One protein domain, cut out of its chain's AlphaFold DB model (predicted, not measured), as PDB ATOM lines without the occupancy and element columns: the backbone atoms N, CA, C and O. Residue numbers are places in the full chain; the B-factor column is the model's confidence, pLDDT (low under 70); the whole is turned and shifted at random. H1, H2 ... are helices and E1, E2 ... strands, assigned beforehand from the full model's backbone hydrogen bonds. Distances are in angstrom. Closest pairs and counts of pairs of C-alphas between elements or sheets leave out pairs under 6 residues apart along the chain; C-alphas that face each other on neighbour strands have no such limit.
ATOM      1  N   TYR A   5      48.382   5.676 307.771       53.69
ATOM      2  CA  TYR A   5      48.012   7.017 307.312       53.69
ATOM      3  C   TYR A   5      46.699   7.064 306.511       53.69
ATOM      4  O   TYR A   5      45.894   7.970 306.711       53.69
ATOM      5  N   LEU A   6      46.436   6.076 305.650       48.84
ATOM      6  CA  LEU A   6      45.208   6.035 304.843       48.84
ATOM      7  C   LEU A   6      43.969   5.719 305.694       48.84
ATOM      8  O   LEU A   6      42.870   6.175 305.382       48.84
ATOM      9  N   CYS A   7      44.145   4.958 306.779       49.66
ATOM     10  CA  CYS A   7      43.069   4.655 307.720       49.66
ATOM     11  C   CYS A   7      42.667   5.900 308.528       49.66
ATOM     12  O   CYS A   7      41.476   6.160 308.695       49.66
ATOM     13  N   ASN A   8      43.644   6.712 308.947       57.16
ATOM     14  CA  ASN A   8      43.395   7.964 309.669       57.16
ATOM     15  C   ASN A   8      42.680   9.017 308.810       57.16
ATOM     16  O   ASN A   8      41.758   9.666 309.295       57.16
ATOM     17  N   ILE A   9      43.042   9.152 307.529       60.50
ATOM     18  CA  ILE A   9      42.370  10.096 306.616       60.50
ATOM     19  C   ILE A   9      40.896   9.713 306.435       60.50
ATOM     20  O   ILE A   9      40.018  10.546 306.646       60.50
ATOM     21  N   LYS A  10      40.607   8.436 306.146       60.62
ATOM     22  CA  LYS A  10      39.223   7.948 306.007       60.62
ATOM     23  C   LYS A  10      38.416   8.084 307.301       60.62
ATOM     24  O   LYS A  10      37.229   8.397 307.251       60.62
ATOM     25  N   SER A  11      39.049   7.862 308.454       59.78
ATOM     26  CA  SER A  11      38.421   8.057 309.764       59.78
ATOM     27  C   SER A  11      38.038   9.523 309.993       59.78
ATOM     28  O   SER A  11      36.911   9.803 310.398       59.78
ATOM     29  N   ASN A  12      38.930  10.460 309.662       65.12
ATOM     30  CA  ASN A  12      38.682  11.896 309.794       65.12
ATOM     31  C   ASN A  12      37.602  12.398 308.824       65.12
ATOM     32  O   ASN A  12      36.724  13.159 309.223       65.12
ATOM     33  N   GLU A  13      37.611  11.949 307.567       72.12
ATOM     34  CA  GLU A  13      36.559  12.286 306.597       72.12
ATOM     35  C   GLU A  13      35.184  11.789 307.054       72.12
ATOM     36  O   GLU A  13      34.195  12.524 306.998       72.12
ATOM     37  N   MET A  14      35.124  10.557 307.563       64.81
ATOM     38  CA  MET A  14      33.897   9.970 308.090       64.81
ATOM     39  C   MET A  14      33.412  10.691 309.357       64.81
ATOM     40  O   MET A  14      32.208  10.908 309.501       64.81
ATOM     41  N   TYR A  15      34.317  11.094 310.254       65.31
ATOM     42  CA  TYR A  15      33.996  11.904 311.435       65.31
ATOM     43  C   TYR A  15      33.413  13.270 311.041       65.31
ATOM     44  O   TYR A  15      32.331  13.642 311.495       65.31
ATOM     45  N   ASN A  16      34.061  13.964 310.102       71.69
ATOM     46  CA  ASN A  16      33.596  15.253 309.590       71.69
ATOM     47  C   ASN A  16      32.225  15.147 308.905       71.69
ATOM     48  O   ASN A  16      31.357  16.001 309.102       71.69
ATOM     49  N   LEU A  17      31.992  14.082 308.130       75.88
ATOM     50  CA  LEU A  17      30.703  13.847 307.485       75.88
ATOM     51  C   LEU A  17      29.594  13.568 308.508       75.88
ATOM     52  O   LEU A  17      28.501  14.127 308.382       75.88
ATOM     53  N   LYS A  18      29.872  12.751 309.533       73.75
ATOM     54  CA  LYS A  18      28.931  12.474 310.630       73.75
ATOM     55  C   LYS A  18      28.542  13.756 311.365       73.75
ATOM     56  O   LYS A  18      27.350  14.035 311.479       73.75
ATOM     57  N   ASN A  19      29.515  14.573 311.769       70.88
ATOM     58  CA  ASN A  19      29.252  15.839 312.459       70.88
ATOM     59  C   ASN A  19      28.435  16.806 311.596       70.88
ATOM     60  O   ASN A  19      27.481  17.411 312.076       70.88
ATOM     61  N   LYS A  20      28.722  16.880 310.291       77.44
ATOM     62  CA  LYS A  20      27.947  17.697 309.347       77.44
ATOM     63  C   LYS A  20      26.488  17.241 309.219       77.44
ATOM     64  O   LYS A  20      25.597  18.083 309.107       77.44
ATOM     65  N   ILE A  21      26.224  15.931 309.207       80.31
ATOM     66  CA  ILE A  21      24.857  15.383 309.160       80.31
ATOM     67  C   ILE A  21      24.118  15.680 310.468       80.31
ATOM     68  O   ILE A  21      22.988  16.166 310.424       80.31
ATOM     69  N   ILE A  22      24.765  15.445 311.613       77.19
ATOM     70  CA  ILE A  22      24.192  15.726 312.937       77.19
ATOM     71  C   ILE A  22      23.871  17.217 313.073       77.19
ATOM     72  O   ILE A  22      22.775  17.567 313.498       77.19
ATOM     73  N   MET A  23      24.762  18.103 312.621       81.56
ATOM     74  CA  MET A  23      24.528  19.546 312.661       81.56
ATOM     75  C   MET A  23      23.334  19.968 311.797       81.56
ATOM     76  O   MET A  23      22.502  20.763 312.225       81.56
ATOM     77  N   LYS A  24      23.189  19.404 310.590       79.06
ATOM     78  CA  LYS A  24      21.997  19.646 309.761       79.06
ATOM     79  C   LYS A  24      20.715  19.203 310.467       79.06
ATOM     80  O   LYS A  24      19.723  19.924 310.409       79.06
ATOM     81  N   ALA A  25      20.739  18.048 311.133       80.19
ATOM     82  CA  ALA A  25      19.602  17.565 311.909       80.19
ATOM     83  C   ALA A  25      19.292  18.486 313.102       80.19
ATOM     84  O   ALA A  25      18.126  18.806 313.323       80.19
ATOM     85  N   LEU A  26      20.316  18.979 313.809       81.38
ATOM     86  CA  LEU A  26      20.158  19.934 314.908       81.38
ATOM     87  C   LEU A  26      19.518  21.238 314.422       81.38
ATOM     88  O   LEU A  26      18.497  21.647 314.969       81.38
ATOM     89  N   VAL A  27      20.060  21.844 313.361       78.81
ATOM     90  CA  VAL A  27      19.508  23.061 312.743       78.81
ATOM     91  C   VAL A  27      18.037  22.866 312.396       78.81
ATOM     92  O   VAL A  27      17.207  23.680 312.794       78.81
ATOM     93  N   LEU A  28      17.699  21.769 311.711       78.62
ATOM     94  CA  LEU A  28      16.314  21.462 311.363       78.62
ATOM     95  C   LEU A  28      15.441  21.288 312.608       78.62
ATOM     96  O   LEU A  28      14.336  21.811 312.625       78.62
ATOM     97  N   SER A  29      15.925  20.611 313.652       78.25
ATOM     98  CA  SER A  29      15.163  20.384 314.885       78.25
ATOM     99  C   SER A  29      14.901  21.667 315.678       78.25
ATOM    100  O   SER A  29      13.780  21.868 316.130       78.25
ATOM    101  N   VAL A  30      15.893  22.556 315.806       78.62
ATOM    102  CA  VAL A  30      15.775  23.826 316.540       78.62
ATOM    103  C   VAL A  30      14.863  24.777 315.786       78.62
ATOM    104  O   VAL A  30      13.936  25.335 316.369       78.62
ATOM    105  N   VAL A  31      15.083  24.920 314.476       75.50
ATOM    106  CA  VAL A  31      14.202  25.719 313.624       75.50
ATOM    107  C   VAL A  31      12.799  25.146 313.699       75.50
ATOM    108  O   VAL A  31      11.897  25.882 314.061       75.50
ATOM    109  N   PHE A  32      12.606  23.842 313.486       74.94
ATOM    110  CA  PHE A  32      11.287  23.226 313.585       74.94
ATOM    111  C   PHE A  32      10.662  23.455 314.962       74.94
ATOM    112  O   PHE A  32       9.544  23.931 315.014       74.94
ATOM    113  N   ALA A  33      11.347  23.242 316.084       74.31
ATOM    114  CA  ALA A  33      10.782  23.493 317.415       74.31
ATOM    115  C   ALA A  33      10.325  24.952 317.628       74.31
ATOM    116  O   ALA A  33       9.373  25.194 318.365       74.31
ATOM    117  N   LEU A  34      10.979  25.920 316.977       71.88
ATOM    118  CA  LEU A  34      10.710  27.354 317.143       71.88
ATOM    119  C   LEU A  34       9.789  27.944 316.062       71.88
ATOM    120  O   LEU A  34       9.125  28.965 316.280       71.88
ATOM    121  N   THR A  35       9.741  27.331 314.884       64.81
ATOM    122  CA  THR A  35       8.908  27.749 313.751       64.81
ATOM    123  C   THR A  35       7.627  26.942 313.657       64.81
ATOM    124  O   THR A  35       6.599  27.507 313.288       64.81
ATOM    125  N   SER A  36       7.663  25.663 314.032       58.91
ATOM    126  CA  SER A  36       6.493  24.804 314.012       58.91
ATOM    127  C   SER A  36       5.447  25.357 314.959       58.91
ATOM    128  O   SER A  36       5.697  25.710 316.111       58.91
ATOM    129  N   VAL A  37       4.228  25.434 314.448       52.34
ATOM    130  CA  VAL A  37       3.089  25.882 315.233       52.34
ATOM    131  C   VAL A  37       2.518  24.741 316.083       52.34
ATOM    132  O   VAL A  37       1.325  24.714 316.380       52.34
ATOM    133  N   VAL A  38       3.358  23.777 316.489       42.38
ATOM    134  CA  VAL A  38       2.950  22.741 317.445       42.38
ATOM    135  C   VAL A  38       3.019  23.299 318.859       42.38
ATOM    136  O   VAL A  38       4.045  23.314 319.536       42.38
ATOM    137  N   ASN A  39       1.846  23.748 319.287       44.38
ATOM    138  CA  ASN A  39       1.431  24.034 320.650       44.38
ATOM    139  C   ASN A  39       1.675  22.850 321.620       44.38
ATOM    140  O   ASN A  39       0.730  22.200 322.056       44.38
ATOM    141  N   THR A  83      12.261  35.342 307.303       94.69
ATOM    142  CA  THR A  83      13.349  35.640 306.371       94.69
ATOM    143  C   THR A  83      14.291  34.454 306.308       94.69
ATOM    144  O   THR A  83      14.426  33.697 307.272       94.69
ATOM    145  N   HIS A  84      14.955  34.294 305.170       92.88
ATOM    146  CA  HIS A  84      15.890  33.205 304.942       92.88
ATOM    147  C   HIS A  84      17.275  33.756 304.599       92.88
ATOM    148  O   HIS A  84      17.391  34.832 304.015       92.88
ATOM    149  N   ASP A  85      18.325  33.044 305.000       92.31
ATOM    150  CA  ASP A  85      19.692  33.323 304.569       92.31
ATOM    151  C   ASP A  85      19.948  32.818 303.137       92.31
ATOM    152  O   ASP A  85      19.107  32.166 302.516       92.31
ATOM    153  N   GLU A  86      21.144  33.080 302.612       91.56
ATOM    154  CA  GLU A  86      21.561  32.671 301.260       91.56
ATOM    155  C   GLU A  86      21.535  31.147 301.038       91.56
ATOM    156  O   GLU A  86      21.495  30.676 299.902       91.56
ATOM    157  N   LYS A  87      21.553  30.357 302.119       89.69
ATOM    158  CA  LYS A  87      21.471  28.889 302.091       89.69
ATOM    159  C   LYS A  87      20.026  28.392 302.235       89.69
ATOM    160  O   LYS A  87      19.818  27.182 302.320       89.69
ATOM    161  N   GLY A  88      19.044  29.296 302.279       88.81
ATOM    162  CA  GLY A  88      17.625  28.987 302.442       88.81
ATOM    163  C   GLY A  88      17.231  28.573 303.863       88.81
ATOM    164  O   GLY A  88      16.176  27.972 304.043       88.81
ATOM    165  N   ARG A  89      18.062  28.846 304.876       90.06
ATOM    166  CA  ARG A  89      17.744  28.577 306.292       90.06
ATOM    167  C   ARG A  89      17.041  29.787 306.889       90.06
ATOM    168  O   ARG A  89      17.366  30.906 306.515       90.06
ATOM    169  N   VAL A  90      16.119  29.584 307.829       92.00
ATOM    170  CA  VAL A  90      15.433  30.694 308.514       92.00
ATOM    171  C   VAL A  90      16.466  31.571 309.224       92.00
ATOM    172  O   VAL A  90      17.152  31.098 310.115       92.00
ATOM    173  N   SER A  91      16.592  32.836 308.833       94.94
ATOM    174  CA  SER A  91      17.504  33.801 309.458       94.94
ATOM    175  C   SER A  91      16.801  34.655 310.506       94.94
ATOM    176  O   SER A  91      17.408  35.030 311.506       94.94
ATOM    177  N   ALA A  92      15.507  34.912 310.323       95.38
ATOM    178  CA  ALA A  92      14.683  35.555 311.328       95.38
ATOM    179  C   ALA A  92      13.236  35.058 311.267       95.38
ATOM    180  O   ALA A  92      12.721  34.697 310.207       95.38
ATOM    181  N   LYS A  93      12.579  35.068 312.427       94.94
ATOM    182  CA  LYS A  93      11.131  34.920 312.576       94.94
ATOM    183  C   LYS A  93      10.619  36.159 313.301       94.94
ATOM    184  O   LYS A  93      10.843  36.300 314.501       94.94
ATOM    185  N   GLU A  94       9.932  37.038 312.586       95.94
ATOM    186  CA  GLU A  94       9.232  38.191 313.149       95.94
ATOM    187  C   GLU A  94       7.850  37.758 313.656       95.94
ATOM    188  O   GLU A  94       7.139  37.031 312.961       95.94
ATOM    189  N   ILE A  95       7.462  38.192 314.857       94.50
ATOM    190  CA  ILE A  95       6.163  37.888 315.462       94.50
ATOM    191  C   ILE A  95       5.365  39.183 315.606       94.50
ATOM    192  O   ILE A  95       5.776  40.123 316.294       94.50
ATOM    193  N   LEU A  96       4.170  39.193 315.015       96.44
ATOM    194  CA  LEU A  96       3.177  40.246 315.175       96.44
ATOM    195  C   LEU A  96       1.900  39.685 315.798       96.44
ATOM    196  O   LEU A  96       1.515  38.537 315.558       96.44
ATOM    197  N   LYS A  97       1.210  40.516 316.577       95.50
ATOM    198  CA  LYS A  97      -0.053  40.171 317.232       95.50
ATOM    199  C   LYS A  97      -1.187  41.009 316.673       95.50
ATOM    200  O   LYS A  97      -1.033  42.213 316.501       95.50
ATOM    201  N   TRP A  98      -2.321  40.377 316.386       97.00
ATOM    202  CA  TRP A  98      -3.510  41.095 315.946       97.00
ATOM    203  C   TRP A  98      -4.045  41.964 317.086       97.00
ATOM    204  O   TRP A  98      -4.340  41.456 318.172       97.00
ATOM    205  N   ASN A  99      -4.169  43.261 316.832       95.69
ATOM    206  CA  ASN A  99      -4.861  44.199 317.694       95.69
ATOM    207  C   ASN A  99      -6.262  44.436 317.112       95.69
ATOM    208  O   ASN A  99      -6.429  44.910 315.987       95.69
ATOM    209  N   GLN A 100      -7.275  44.038 317.880       94.56
ATOM    210  CA  GLN A 100      -8.668  44.095 317.450       94.56
ATOM    211  C   GLN A 100      -9.214  45.528 317.439       94.56
ATOM    212  O   GLN A 100     -10.038  45.843 316.583       94.56
ATOM    213  N   ASP A 101      -8.719  46.400 318.319       96.94
ATOM    214  CA  ASP A 101      -9.234  47.763 318.493       96.94
ATOM    215  C   ASP A 101      -8.947  48.638 317.270       96.94
ATOM    216  O   ASP A 101      -9.745  49.495 316.898       96.94
ATOM    217  N   ASN A 102      -7.809  48.405 316.617       96.81
ATOM    218  CA  ASN A 102      -7.365  49.163 315.447       96.81
ATOM    219  C   ASN A 102      -7.232  48.311 314.176       96.81
ATOM    220  O   ASN A 102      -6.789  48.820 313.147       96.81
ATOM    221  N   SER A 103      -7.634  47.038 314.238       96.44
ATOM    222  CA  SER A 103      -7.657  46.110 313.104       96.44
ATOM    223  C   SER A 103      -6.327  46.019 312.343       96.44
ATOM    224  O   SER A 103      -6.303  46.013 311.110       96.44
ATOM    225  N   ARG A 104      -5.208  45.931 313.072       97.38
ATOM    226  CA  ARG A 104      -3.875  45.727 312.480       97.38
ATOM    227  C   ARG A 104      -3.029  44.744 313.276       97.38
ATOM    228  O   ARG A 104      -3.231  44.525 314.467       97.38
ATOM    229  N   PHE A 105      -2.037  44.171 312.603       97.50
ATOM    230  CA  PHE A 105      -0.968  43.433 313.262       97.50
ATOM    231  C   PHE A 105       0.062  44.400 313.848       97.50
ATOM    232  O   PHE A 105       0.562  45.287 313.158       97.50
ATOM    233  N   GLU A 106       0.386  44.217 315.124       97.44
ATOM    234  CA  GLU A 106       1.351  45.029 315.858       97.44
ATOM    235  C   GLU A 106       2.592  44.208 316.193       97.44
ATOM    236  O   GLU A 106       2.502  43.097 316.728       97.44
ATOM    237  N   LYS A 107       3.760  44.774 315.887       97.62
ATOM    238  CA  LYS A 107       5.076  44.172 316.114       97.62
ATOM    239  C   LYS A 107       5.287  43.846 317.592       97.62
ATOM    240  O   LYS A 107       5.006  44.681 318.449       97.62
ATOM    241  N   GLN A 108       5.763  42.636 317.883       95.88
ATOM    242  CA  GLN A 108       6.009  42.175 319.254       95.88
ATOM    243  C   GLN A 108       7.500  41.946 319.495       95.88
ATOM    244  O   GLN A 108       8.113  42.612 320.328       95.88
ATOM    245  N   TYR A 109       8.086  41.002 318.766       95.81
ATOM    246  CA  TYR A 109       9.488  40.621 318.885       95.81
ATOM    247  C   TYR A 109       9.941  39.866 317.635       95.81
ATOM    248  O   TYR A 109       9.120  39.397 316.844       95.81
ATOM    249  N   CYS A 110      11.251  39.722 317.491       96.19
ATOM    250  CA  CYS A 110      11.888  38.920 316.465       96.19
ATOM    251  C   CYS A 110      12.788  37.866 317.116       96.19
ATOM    252  O   CYS A 110      13.444  38.134 318.128       96.19
ATOM    253  N   LEU A 111      12.792  36.661 316.546       96.06
ATOM    254  CA  LEU A 111      13.781  35.629 316.831       96.06
ATOM    255  C   LEU A 111      14.819  35.642 315.713       96.06
ATOM    256  O   LEU A 111      14.483  35.305 314.577       96.06
ATOM    257  N   ASN A 112      16.055  36.011 316.033       96.38
ATOM    258  CA  ASN A 112      17.157  36.047 315.075       96.38
ATOM    259  C   ASN A 112      17.991  34.776 315.204       96.38
ATOM    260  O   ASN A 112      18.433  34.430 316.300       96.38
ATOM    261  N   PHE A 113      18.195  34.088 314.087       95.25
ATOM    262  CA  PHE A 113      18.914  32.825 314.029       95.25
ATOM    263  C   PHE A 113      20.314  33.046 313.468       95.25
ATOM    264  O   PHE A 113      20.492  33.644 312.406       95.25
ATOM    265  N   SER A 114      21.310  32.511 314.162       95.12
ATOM    266  CA  SER A 114      22.695  32.483 313.709       95.12
ATOM    267  C   SER A 114      23.191  31.046 313.633       95.12
ATOM    268  O   SER A 114      22.768  30.170 314.389       95.12
ATOM    269  N   TYR A 115      24.076  30.787 312.673       92.81
ATOM    270  CA  TYR A 115      24.552  29.442 312.385       92.81
ATOM    271  C   TYR A 115      26.053  29.447 312.141       92.81
ATOM    272  O   TYR A 115      26.523  30.111 311.214       92.81
ATOM    273  N   THR A 116      26.779  28.635 312.899       90.69
ATOM    274  CA  THR A 116      28.175  28.279 312.619       90.69
ATOM    275  C   THR A 116      28.259  26.807 312.207       90.69
ATOM    276  O   THR A 116      27.236  26.146 311.996       90.69
ATOM    277  N   ASP A 117      29.474  26.279 312.068       84.62
ATOM    278  CA  ASP A 117      29.686  24.863 311.755       84.62
ATOM    279  C   ASP A 117      29.285  23.924 312.903       84.62
ATOM    280  O   ASP A 117      28.994  22.753 312.657       84.62
ATOM    281  N   ASN A 118      29.245  24.421 314.141       87.31
ATOM    282  CA  ASN A 118      28.961  23.626 315.332       87.31
ATOM    283  C   ASN A 118      27.916  24.249 316.267       87.31
ATOM    284  O   ASN A 118      27.659  23.685 317.324       87.31
ATOM    285  N   GLU A 119      27.314  25.383 315.913       91.38
ATOM    286  CA  GLU A 119      26.416  26.118 316.799       91.38
ATOM    287  C   GLU A 119      25.197  26.690 316.070       91.38
ATOM    288  O   GLU A 119      25.284  27.161 314.931       91.38
ATOM    289  N   VAL A 120      24.052  26.654 316.753       93.06
ATOM    290  CA  VAL A 120      22.845  27.409 316.407       93.06
ATOM    291  C   VAL A 120      22.549  28.392 317.532       93.06
ATOM    292  O   VAL A 120      22.251  27.977 318.653       93.06
ATOM    293  N   GLY A 121      22.606  29.684 317.228       95.31
ATOM    294  CA  GLY A 121      22.190  30.751 318.130       95.31
ATOM    295  C   GLY A 121      20.773  31.217 317.809       95.31
ATOM    296  O   GLY A 121      20.385  31.299 316.645       95.31
ATOM    297  N   VAL A 122      19.999  31.527 318.846       95.81
ATOM    298  CA  VAL A 122      18.667  32.126 318.730       95.81
ATOM    299  C   VAL A 122      18.576  33.295 319.696       95.81
ATOM    300  O   VAL A 122      18.596  33.091 320.909       95.81
ATOM    301  N   GLU A 123      18.457  34.511 319.178       96.62
ATOM    302  CA  GLU A 123      18.307  35.725 319.982       96.62
ATOM    303  C   GLU A 123      16.859  36.209 319.968       96.62
ATOM    304  O   GLU A 123      16.247  36.334 318.910       96.62
ATOM    305  N   TYR A 124      16.317  36.505 321.147       95.88
ATOM    306  CA  TYR A 124      15.022  37.155 321.313       95.88
ATOM    307  C   TYR A 124      15.231  38.663 321.435       95.88
ATOM    308  O   TYR A 124      15.862  39.145 322.388       95.88
ATOM    309  N   VAL A 125      14.650  39.411 320.500       97.31
ATOM    310  CA  VAL A 125      14.756  40.870 320.444       97.31
ATOM    311  C   VAL A 125      13.360  41.478 320.390       97.31
ATOM    312  O   VAL A 125      12.608  41.259 319.443       97.31
ATOM    313  N   ALA A 126      12.981  42.219 321.428       96.69
ATOM    314  CA  ALA A 126      11.669  42.848 321.507       96.69
ATOM    315  C   ALA A 126      11.592  44.109 320.635       96.69
ATOM    316  O   ALA A 126      12.585  44.816 320.441       96.69
ATOM    317  N   TRP A 127      10.390  44.406 320.141       97.88
ATOM    318  CA  TRP A 127      10.101  45.653 319.442       97.88
ATOM    319  C   TRP A 127      10.309  46.848 320.379       97.88
ATOM    320  O   TRP A 127       9.764  46.885 321.486       97.88
ATOM    321  N   ASN A 128      11.071  47.840 319.926       96.50
ATOM    322  CA  ASN A 128      11.201  49.119 320.601       96.50
ATOM    323  C   ASN A 128      10.448  50.187 319.807       96.50
ATOM    324  O   ASN A 128      10.895  50.644 318.757       96.50
ATOM    325  N   SER A 129       9.304  50.625 320.332       95.25
ATOM    326  CA  SER A 129       8.483  51.647 319.679       95.25
ATOM    327  C   SER A 129       9.155  53.018 319.594       95.25
ATOM    328  O   SER A 129       8.773  53.804 318.733       95.25
ATOM    329  N   LYS A 130      10.137  53.310 320.460       96.31
ATOM    330  CA  LYS A 130      10.897  54.568 320.411       96.31
ATOM    331  C   LYS A 130      11.866  54.588 319.235       96.31
ATOM    332  O   LYS A 130      11.972  55.607 318.564       96.31
ATOM    333  N   ASP A 131      12.524  53.460 318.993       96.12
ATOM    334  CA  ASP A 131      13.526  53.330 317.931       96.12
ATOM    335  C   ASP A 131      12.876  52.960 316.591       96.12
ATOM    336  O   ASP A 131      13.483  53.119 315.538       96.12
ATOM    337  N   GLY A 132      11.633  52.464 316.622       96.44
ATOM    338  CA  GLY A 132      10.950  51.965 315.434       96.44
ATOM    339  C   GLY A 132      11.597  50.698 314.876       96.44
ATOM    340  O   GLY A 132      11.462  50.432 313.681       96.44
ATOM    341  N   ASP A 133      12.280  49.923 315.724       97.44
ATOM    342  CA  ASP A 133      13.006  48.720 315.324       97.44
ATOM    343  C   ASP A 133      13.128  47.691 316.470       97.44
ATOM    344  O   ASP A 133      12.807  47.962 317.634       97.44
ATOM    345  N   TYR A 134      13.572  46.480 316.144       96.88
ATOM    346  CA  TYR A 134      13.895  45.418 317.094       96.88
ATOM    347  C   TYR A 134      15.290  45.641 317.682       96.88
ATOM    348  O   TYR A 134      16.260  45.005 317.281       96.88
ATOM    349  N   THR A 135      15.392  46.543 318.655       95.75
ATOM    350  CA  THR A 135      16.664  46.877 319.328       95.75
ATOM    351  C   THR A 135      16.734  46.381 320.770       95.75
ATOM    352  O   THR A 135      17.798  46.376 321.387       95.75
ATOM    353  N   ASN A 136      15.610  45.936 321.336       94.38
ATOM    354  CA  ASN A 136      15.504  45.617 322.752       94.38
ATOM    355  C   ASN A 136      15.808  44.134 323.031       94.38
ATOM    356  O   ASN A 136      14.901  43.324 323.244       94.38
ATOM    357  N   VAL A 137      17.092  43.774 322.993       95.19
ATOM    358  CA  VAL A 137      17.590  42.405 323.219       95.19
ATOM    359  C   VAL A 137      17.255  41.935 324.639       95.19
ATOM    360  O   VAL A 137      17.581  42.625 325.604       95.19
ATOM    361  N   LYS A 138      16.613  40.763 324.788       95.00
ATOM    362  CA  LYS A 138      16.227  40.235 326.119       95.00
ATOM    363  C   LYS A 138      16.935  38.955 326.524       95.00
ATOM    364  O   LYS A 138      17.327  38.821 327.681       95.00
ATOM    365  N   SER A 139      17.080  38.007 325.609       96.56
ATOM    366  CA  SER A 139      17.620  36.684 325.923       96.56
ATOM    367  C   SER A 139      18.180  36.020 324.677       96.56
ATOM    368  O   SER A 139      17.790  36.365 323.561       96.56
ATOM    369  N   LYS A 140      19.037  35.018 324.861       95.94
ATOM    370  CA  LYS A 140      19.456  34.135 323.774       95.94
ATOM    371  C   LYS A 140      19.586  32.692 324.228       95.94
ATOM    372  O   LYS A 140      19.868  32.430 325.395       95.94
ATOM    373  N   ALA A 141      19.420  31.777 323.288       95.06
ATOM    374  CA  ALA A 141      19.721  30.365 323.443       95.06
ATOM    375  C   ALA A 141      20.812  29.959 322.452       95.06
ATOM    376  O   ALA A 141      20.865  30.470 321.334       95.06
ATOM    377  N   VAL A 142      21.670  29.039 322.872       94.75
ATOM    378  CA  VAL A 142      22.787  28.519 322.092       94.75
ATOM    379  C   VAL A 142      22.742  26.998 322.151       94.75
ATOM    380  O   VAL A 142      22.777  26.417 323.234       94.75
ATOM    381  N   TYR A 143      22.658  26.368 320.984       91.50
ATOM    382  CA  TYR A 143      22.724  24.921 320.811       91.50
ATOM    383  C   TYR A 143      24.044  24.590 320.135       91.50
ATOM    384  O   TYR A 143      24.216  24.868 318.950       91.50
ATOM    385  N   GLN A 144      24.976  24.016 320.883       90.50
ATOM    386  CA  GLN A 144      26.330  23.754 320.420       90.50
ATOM    387  C   GLN A 144      26.607  22.253 320.377       90.50
ATOM    388  O   GLN A 144      26.340  21.532 321.333       90.50
ATOM    389  N   MET A 145      27.177  21.779 319.277       83.88
ATOM    390  CA  MET A 145      27.723  20.433 319.150       83.88
ATOM    391  C   MET A 145      29.211  20.443 319.491       83.88
ATOM    392  O   MET A 145      29.984  21.241 318.959       83.88
ATOM    393  N   ASN A 146      29.624  19.515 320.345       80.75
ATOM    394  CA  ASN A 146      31.023  19.246 320.653       80.75
ATOM    395  C   ASN A 146      31.289  17.732 320.629       80.75
ATOM    396  O   ASN A 146      30.388  16.931 320.380       80.75
ATOM    397  N   GLU A 147      32.537  17.328 320.875       75.00
ATOM    398  CA  GLU A 147      32.937  15.910 320.864       75.00
ATOM    399  C   GLU A 147      32.172  15.061 321.895       75.00
ATOM    400  O   GLU A 147      32.004  13.857 321.710       75.00
ATOM    401  N   ASN A 148      31.665  15.690 322.959       73.62
ATOM    402  CA  ASN A 148      30.970  15.036 324.064       73.62
ATOM    403  C   ASN A 148      29.443  14.964 323.866       73.62
ATOM    404  O   ASN A 148      28.761  14.296 324.649       73.62
ATOM    405  N   GLY A 149      28.899  15.619 322.835       78.56
ATOM    406  CA  GLY A 149      27.468  15.643 322.531       78.56
ATOM    407  C   GLY A 149      26.943  17.046 322.228       78.56
ATOM    408  O   GLY A 149      27.627  17.868 321.619       78.56
ATOM    409  N   MET A 150      25.696  17.302 322.627       84.50
ATOM    410  CA  MET A 150      25.041  18.599 322.452       84.50
ATOM    411  C   MET A 150      25.005  19.345 323.784       84.50
ATOM    412  O   MET A 150      24.602  18.777 324.798       84.50
ATOM    413  N   ASN A 151      25.405  20.610 323.772       90.12
ATOM    414  CA  ASN A 151      25.256  21.528 324.888       90.12
ATOM    415  C   ASN A 151      24.192  22.575 324.552       90.12
ATOM    416  O   ASN A 151      24.240  23.212 323.497       90.12
ATOM    417  N   TYR A 152      23.246  22.756 325.461       90.38
ATOM    418  CA  TYR A 152      22.256  23.817 325.417       90.38
ATOM    419  C   TYR A 152      22.575  24.843 326.495       90.38
ATOM    420  O   TYR A 152      22.633  24.501 327.671       90.38
ATOM    421  N   MET A 153      22.711  26.107 326.109       94.69
ATOM    422  CA  MET A 153      22.904  27.221 327.034       94.69
ATOM    423  C   MET A 153      21.850  28.291 326.777       94.69
ATOM    424  O   MET A 153      21.577  28.634 325.626       94.69
ATOM    425  N   ALA A 154      21.289  28.867 327.835       94.50
ATOM    426  CA  ALA A 154      20.410  30.025 327.726       94.50
ATOM    427  C   ALA A 154      20.884  31.167 328.616       94.50
ATOM    428  O   ALA A 154      21.329  30.962 329.746       94.50
ATOM    429  N   TYR A 155      20.758  32.380 328.091       97.19
ATOM    430  CA  TYR A 155      21.258  33.598 328.702       97.19
ATOM    431  C   TYR A 155      20.179  34.670 328.719       97.19
ATOM    432  O   TYR A 155      19.426  34.817 327.756       97.19
ATOM    433  N   ASN A 156      20.186  35.483 329.769       96.56
ATOM    434  CA  ASN A 156      19.441  36.733 329.819       96.56
ATOM    435  C   ASN A 156      20.392  37.908 329.611       96.56
ATOM    436  O   ASN A 156      21.528  37.901 330.096       96.56
ATOM    437  N   TRP A 157      19.914  38.914 328.890       96.62
ATOM    438  CA  TRP A 157      20.634  40.160 328.699       96.62
ATOM    439  C   TRP A 157      20.555  41.002 329.968       96.62
ATOM    440  O   TRP A 157      19.474  41.211 330.524       96.62
ATOM    441  N   ASN A 158      21.698  41.492 330.434       93.19
ATOM    442  CA  ASN A 158      21.761  42.430 331.538       93.19
ATOM    443  C   ASN A 158      22.124  43.817 331.007       93.19
ATOM    444  O   ASN A 158      23.275  44.139 330.723       93.19
ATOM    445  N   GLU A 159      21.102  44.663 330.908       90.25
ATOM    446  CA  GLU A 159      21.223  46.027 330.390       90.25
ATOM    447  C   GLU A 159      22.150  46.903 331.254       90.25
ATOM    448  O   GLU A 159      22.764  47.835 330.746       90.25
ATOM    449  N   LYS A 160      22.303  46.604 332.554       91.44
ATOM    450  CA  LYS A 160      23.105  47.433 333.473       91.44
ATOM    451  C   LYS A 160      24.605  47.288 333.255       91.44
ATOM    452  O   LYS A 160      25.345  48.243 333.460       91.44
ATOM    453  N   ASN A 161      25.054  46.083 332.919       91.62
ATOM    454  CA  ASN A 161      26.472  45.758 332.759       91.62
ATOM    455  C   ASN A 161      26.841  45.440 331.302       91.62
ATOM    456  O   ASN A 161      27.994  45.107 331.040       91.62
ATOM    457  N   ASN A 162      25.878  45.546 330.379       91.38
ATOM    458  CA  ASN A 162      26.049  45.259 328.959       91.38
ATOM    459  C   ASN A 162      26.616  43.848 328.716       91.38
ATOM    460  O   ASN A 162      27.522  43.663 327.900       91.38
ATOM    461  N   SER A 163      26.136  42.856 329.476       94.75
ATOM    462  CA  SER A 163      26.650  41.489 329.419       94.75
ATOM    463  C   SER A 163      25.549  40.433 329.413       94.75
ATOM    464  O   SER A 163      24.417  40.646 329.846       94.75
ATOM    465  N   TRP A 164      25.921  39.236 328.963       96.50
ATOM    466  CA  TRP A 164      25.084  38.046 329.050       96.50
ATOM    467  C   TRP A 164      25.257  37.362 330.405       96.50
ATOM    468  O   TRP A 164      26.381  37.083 330.815       96.50
ATOM    469  N   ASN A 165      24.146  37.049 331.064       95.94
ATOM    470  CA  ASN A 165      24.130  36.229 332.271       95.94
ATOM    471  C   ASN A 165      23.627  34.829 331.914       95.94
ATOM    472  O   ASN A 165      22.521  34.705 331.387       95.94
ATOM    473  N   LEU A 166      24.417  33.791 332.203       96.44
ATOM    474  CA  LEU A 166      23.996  32.400 332.024       96.44
ATOM    475  C   LEU A 166      22.850  32.082 332.993       96.44
ATOM    476  O   LEU A 166      22.952  32.342 334.190       96.44
ATOM    477  N   VAL A 167      21.761  31.537 332.460       94.81
ATOM    478  CA  VAL A 167      20.562  31.156 333.218       94.81
ATOM    479  C   VAL A 167      20.515  29.650 333.412       94.81
ATOM    480  O   VAL A 167      20.231  29.175 334.507       94.81
ATOM    481  N   THR A 168      20.783  28.897 332.348       92.56
ATOM    482  CA  THR A 168      20.829  27.438 332.398       92.56
ATOM    483  C   THR A 168      21.820  26.894 331.382       92.56
ATOM    484  O   THR A 168      22.046  27.502 330.331       92.56
ATOM    485  N   GLU A 169      22.381  25.740 331.715       92.81
ATOM    486  CA  GLU A 169      23.232  24.934 330.859       92.81
ATOM    487  C   GLU A 169      22.831  23.461 331.010       92.81
ATOM    488  O   GLU A 169      22.720  22.935 332.122       92.81
ATOM    489  N   HIS A 170      22.604  22.790 329.885       86.94
ATOM    490  CA  HIS A 170      22.255  21.380 329.831       86.94
ATOM    491  C   HIS A 170      23.122  20.669 328.801       86.94
ATOM    492  O   HIS A 170      22.988  20.874 327.597       86.94
ATOM    493  N   ASN A 171      23.960  19.763 329.293       85.25
ATOM    494  CA  ASN A 171      24.764  18.884 328.462       85.25
ATOM    495  C   ASN A 171      24.013  17.571 328.225       85.25
ATOM    496  O   ASN A 171      23.785  16.793 329.150       85.25
ATOM    497  N   ALA A 172      23.651  17.310 326.973       74.75
ATOM    498  CA  ALA A 172      23.163  16.019 326.523       74.75
ATOM    499  C   ALA A 172      24.364  15.155 326.107       74.75
ATOM    500  O   ALA A 172      24.756  15.116 324.936       74.75
ATOM    501  N   THR A 173      24.965  14.480 327.090       65.25
ATOM    502  CA  THR A 173      26.008  13.469 326.871       65.25
ATOM    503  C   THR A 173      25.372  12.113 326.537       65.25
ATOM    504  O   THR A 173      24.272  11.804 326.985       65.25
ATOM    505  N   ASN A 174      26.068  11.301 325.730       53.97
ATOM    506  CA  ASN A 174      25.607  10.032 325.133       53.97
ATOM    507  C   ASN A 174      24.567  10.146 323.995       53.97
ATOM    508  O   ASN A 174      23.420   9.727 324.112       53.97
TER     509      ASN A 174
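AT A GLANCE: This is residues 5 to 39 and 83 to 174 of the 183 residues of the protein "DUF3836 domain-containing protein" of Bacteroides sp. AM16-24 (UniProt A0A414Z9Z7). What shape is this? A long helix, H1, covers part of one face of a twisted six-stranded sheet, and its residues 5 to 18 stick out free. The sheet is a meander, each strand the antiparallel neighbour of the one before, in the order E1 - E2 - E3 - E4 - E5 - E6. What is printed? There are 127 residues, with one named helix, then six named strands: a mixed class, in two layers, helix on sheet. The whole is loose, with a radius of gyration of the C-alphas of 18.4 A and spans of 69 by 34 by 27 A.

HOW THE PARTS SIT: How does the helix stand? H1, residues 5 to 35, is on the sheet at a height of 7.6 A, over E3, residues 119 to 128, and runs along the strands, at 12 degrees to E3 on the local plane. Their closest C-alphas, of Val 27 and Val 120, are 6.6 A apart. In H1 every O i to N i+4 pair is within hydrogen-bond range. Which strands pair? E1, residues 90 to 99, and E2, residues 104 to 115, form a hairpin, with N 93 and O 111 within hydrogen-bond range at 2.9 A. Likewise E2 pairs with E3 (N 112 and O 123, 2.9 A), and E3 with E4, residues 133 to 146 (N 122 and O 141, 2.8 A). E5, residues 149 to 158, pairs with E4 (N 142 and O 153, 2.8 A) and with E6, residues 163 to 173 (N 152 and O 170, 2.9 A).

IN THESE COORDINATES: Where does H1 run? It goes 44.7 A from C-alpha 5 at (48.012, 7.017, 307.312) to C-alpha 35. Which strands bend? E2, 32.8 A long, bends at residue 108, E4, 35.0 A, at 136, and E6 at 167, ending with C-alpha 173 at (26.008, 13.469, 326.871).

THE WHOLE: Is anything cut? Residues 40 to 82 are not printed; C-alphas 39 and 83 are 21.9 A apart. Where is confidence low? Residues 5 to 12, 14 to 15, 35 to 39 and 173 to 174 are under 70.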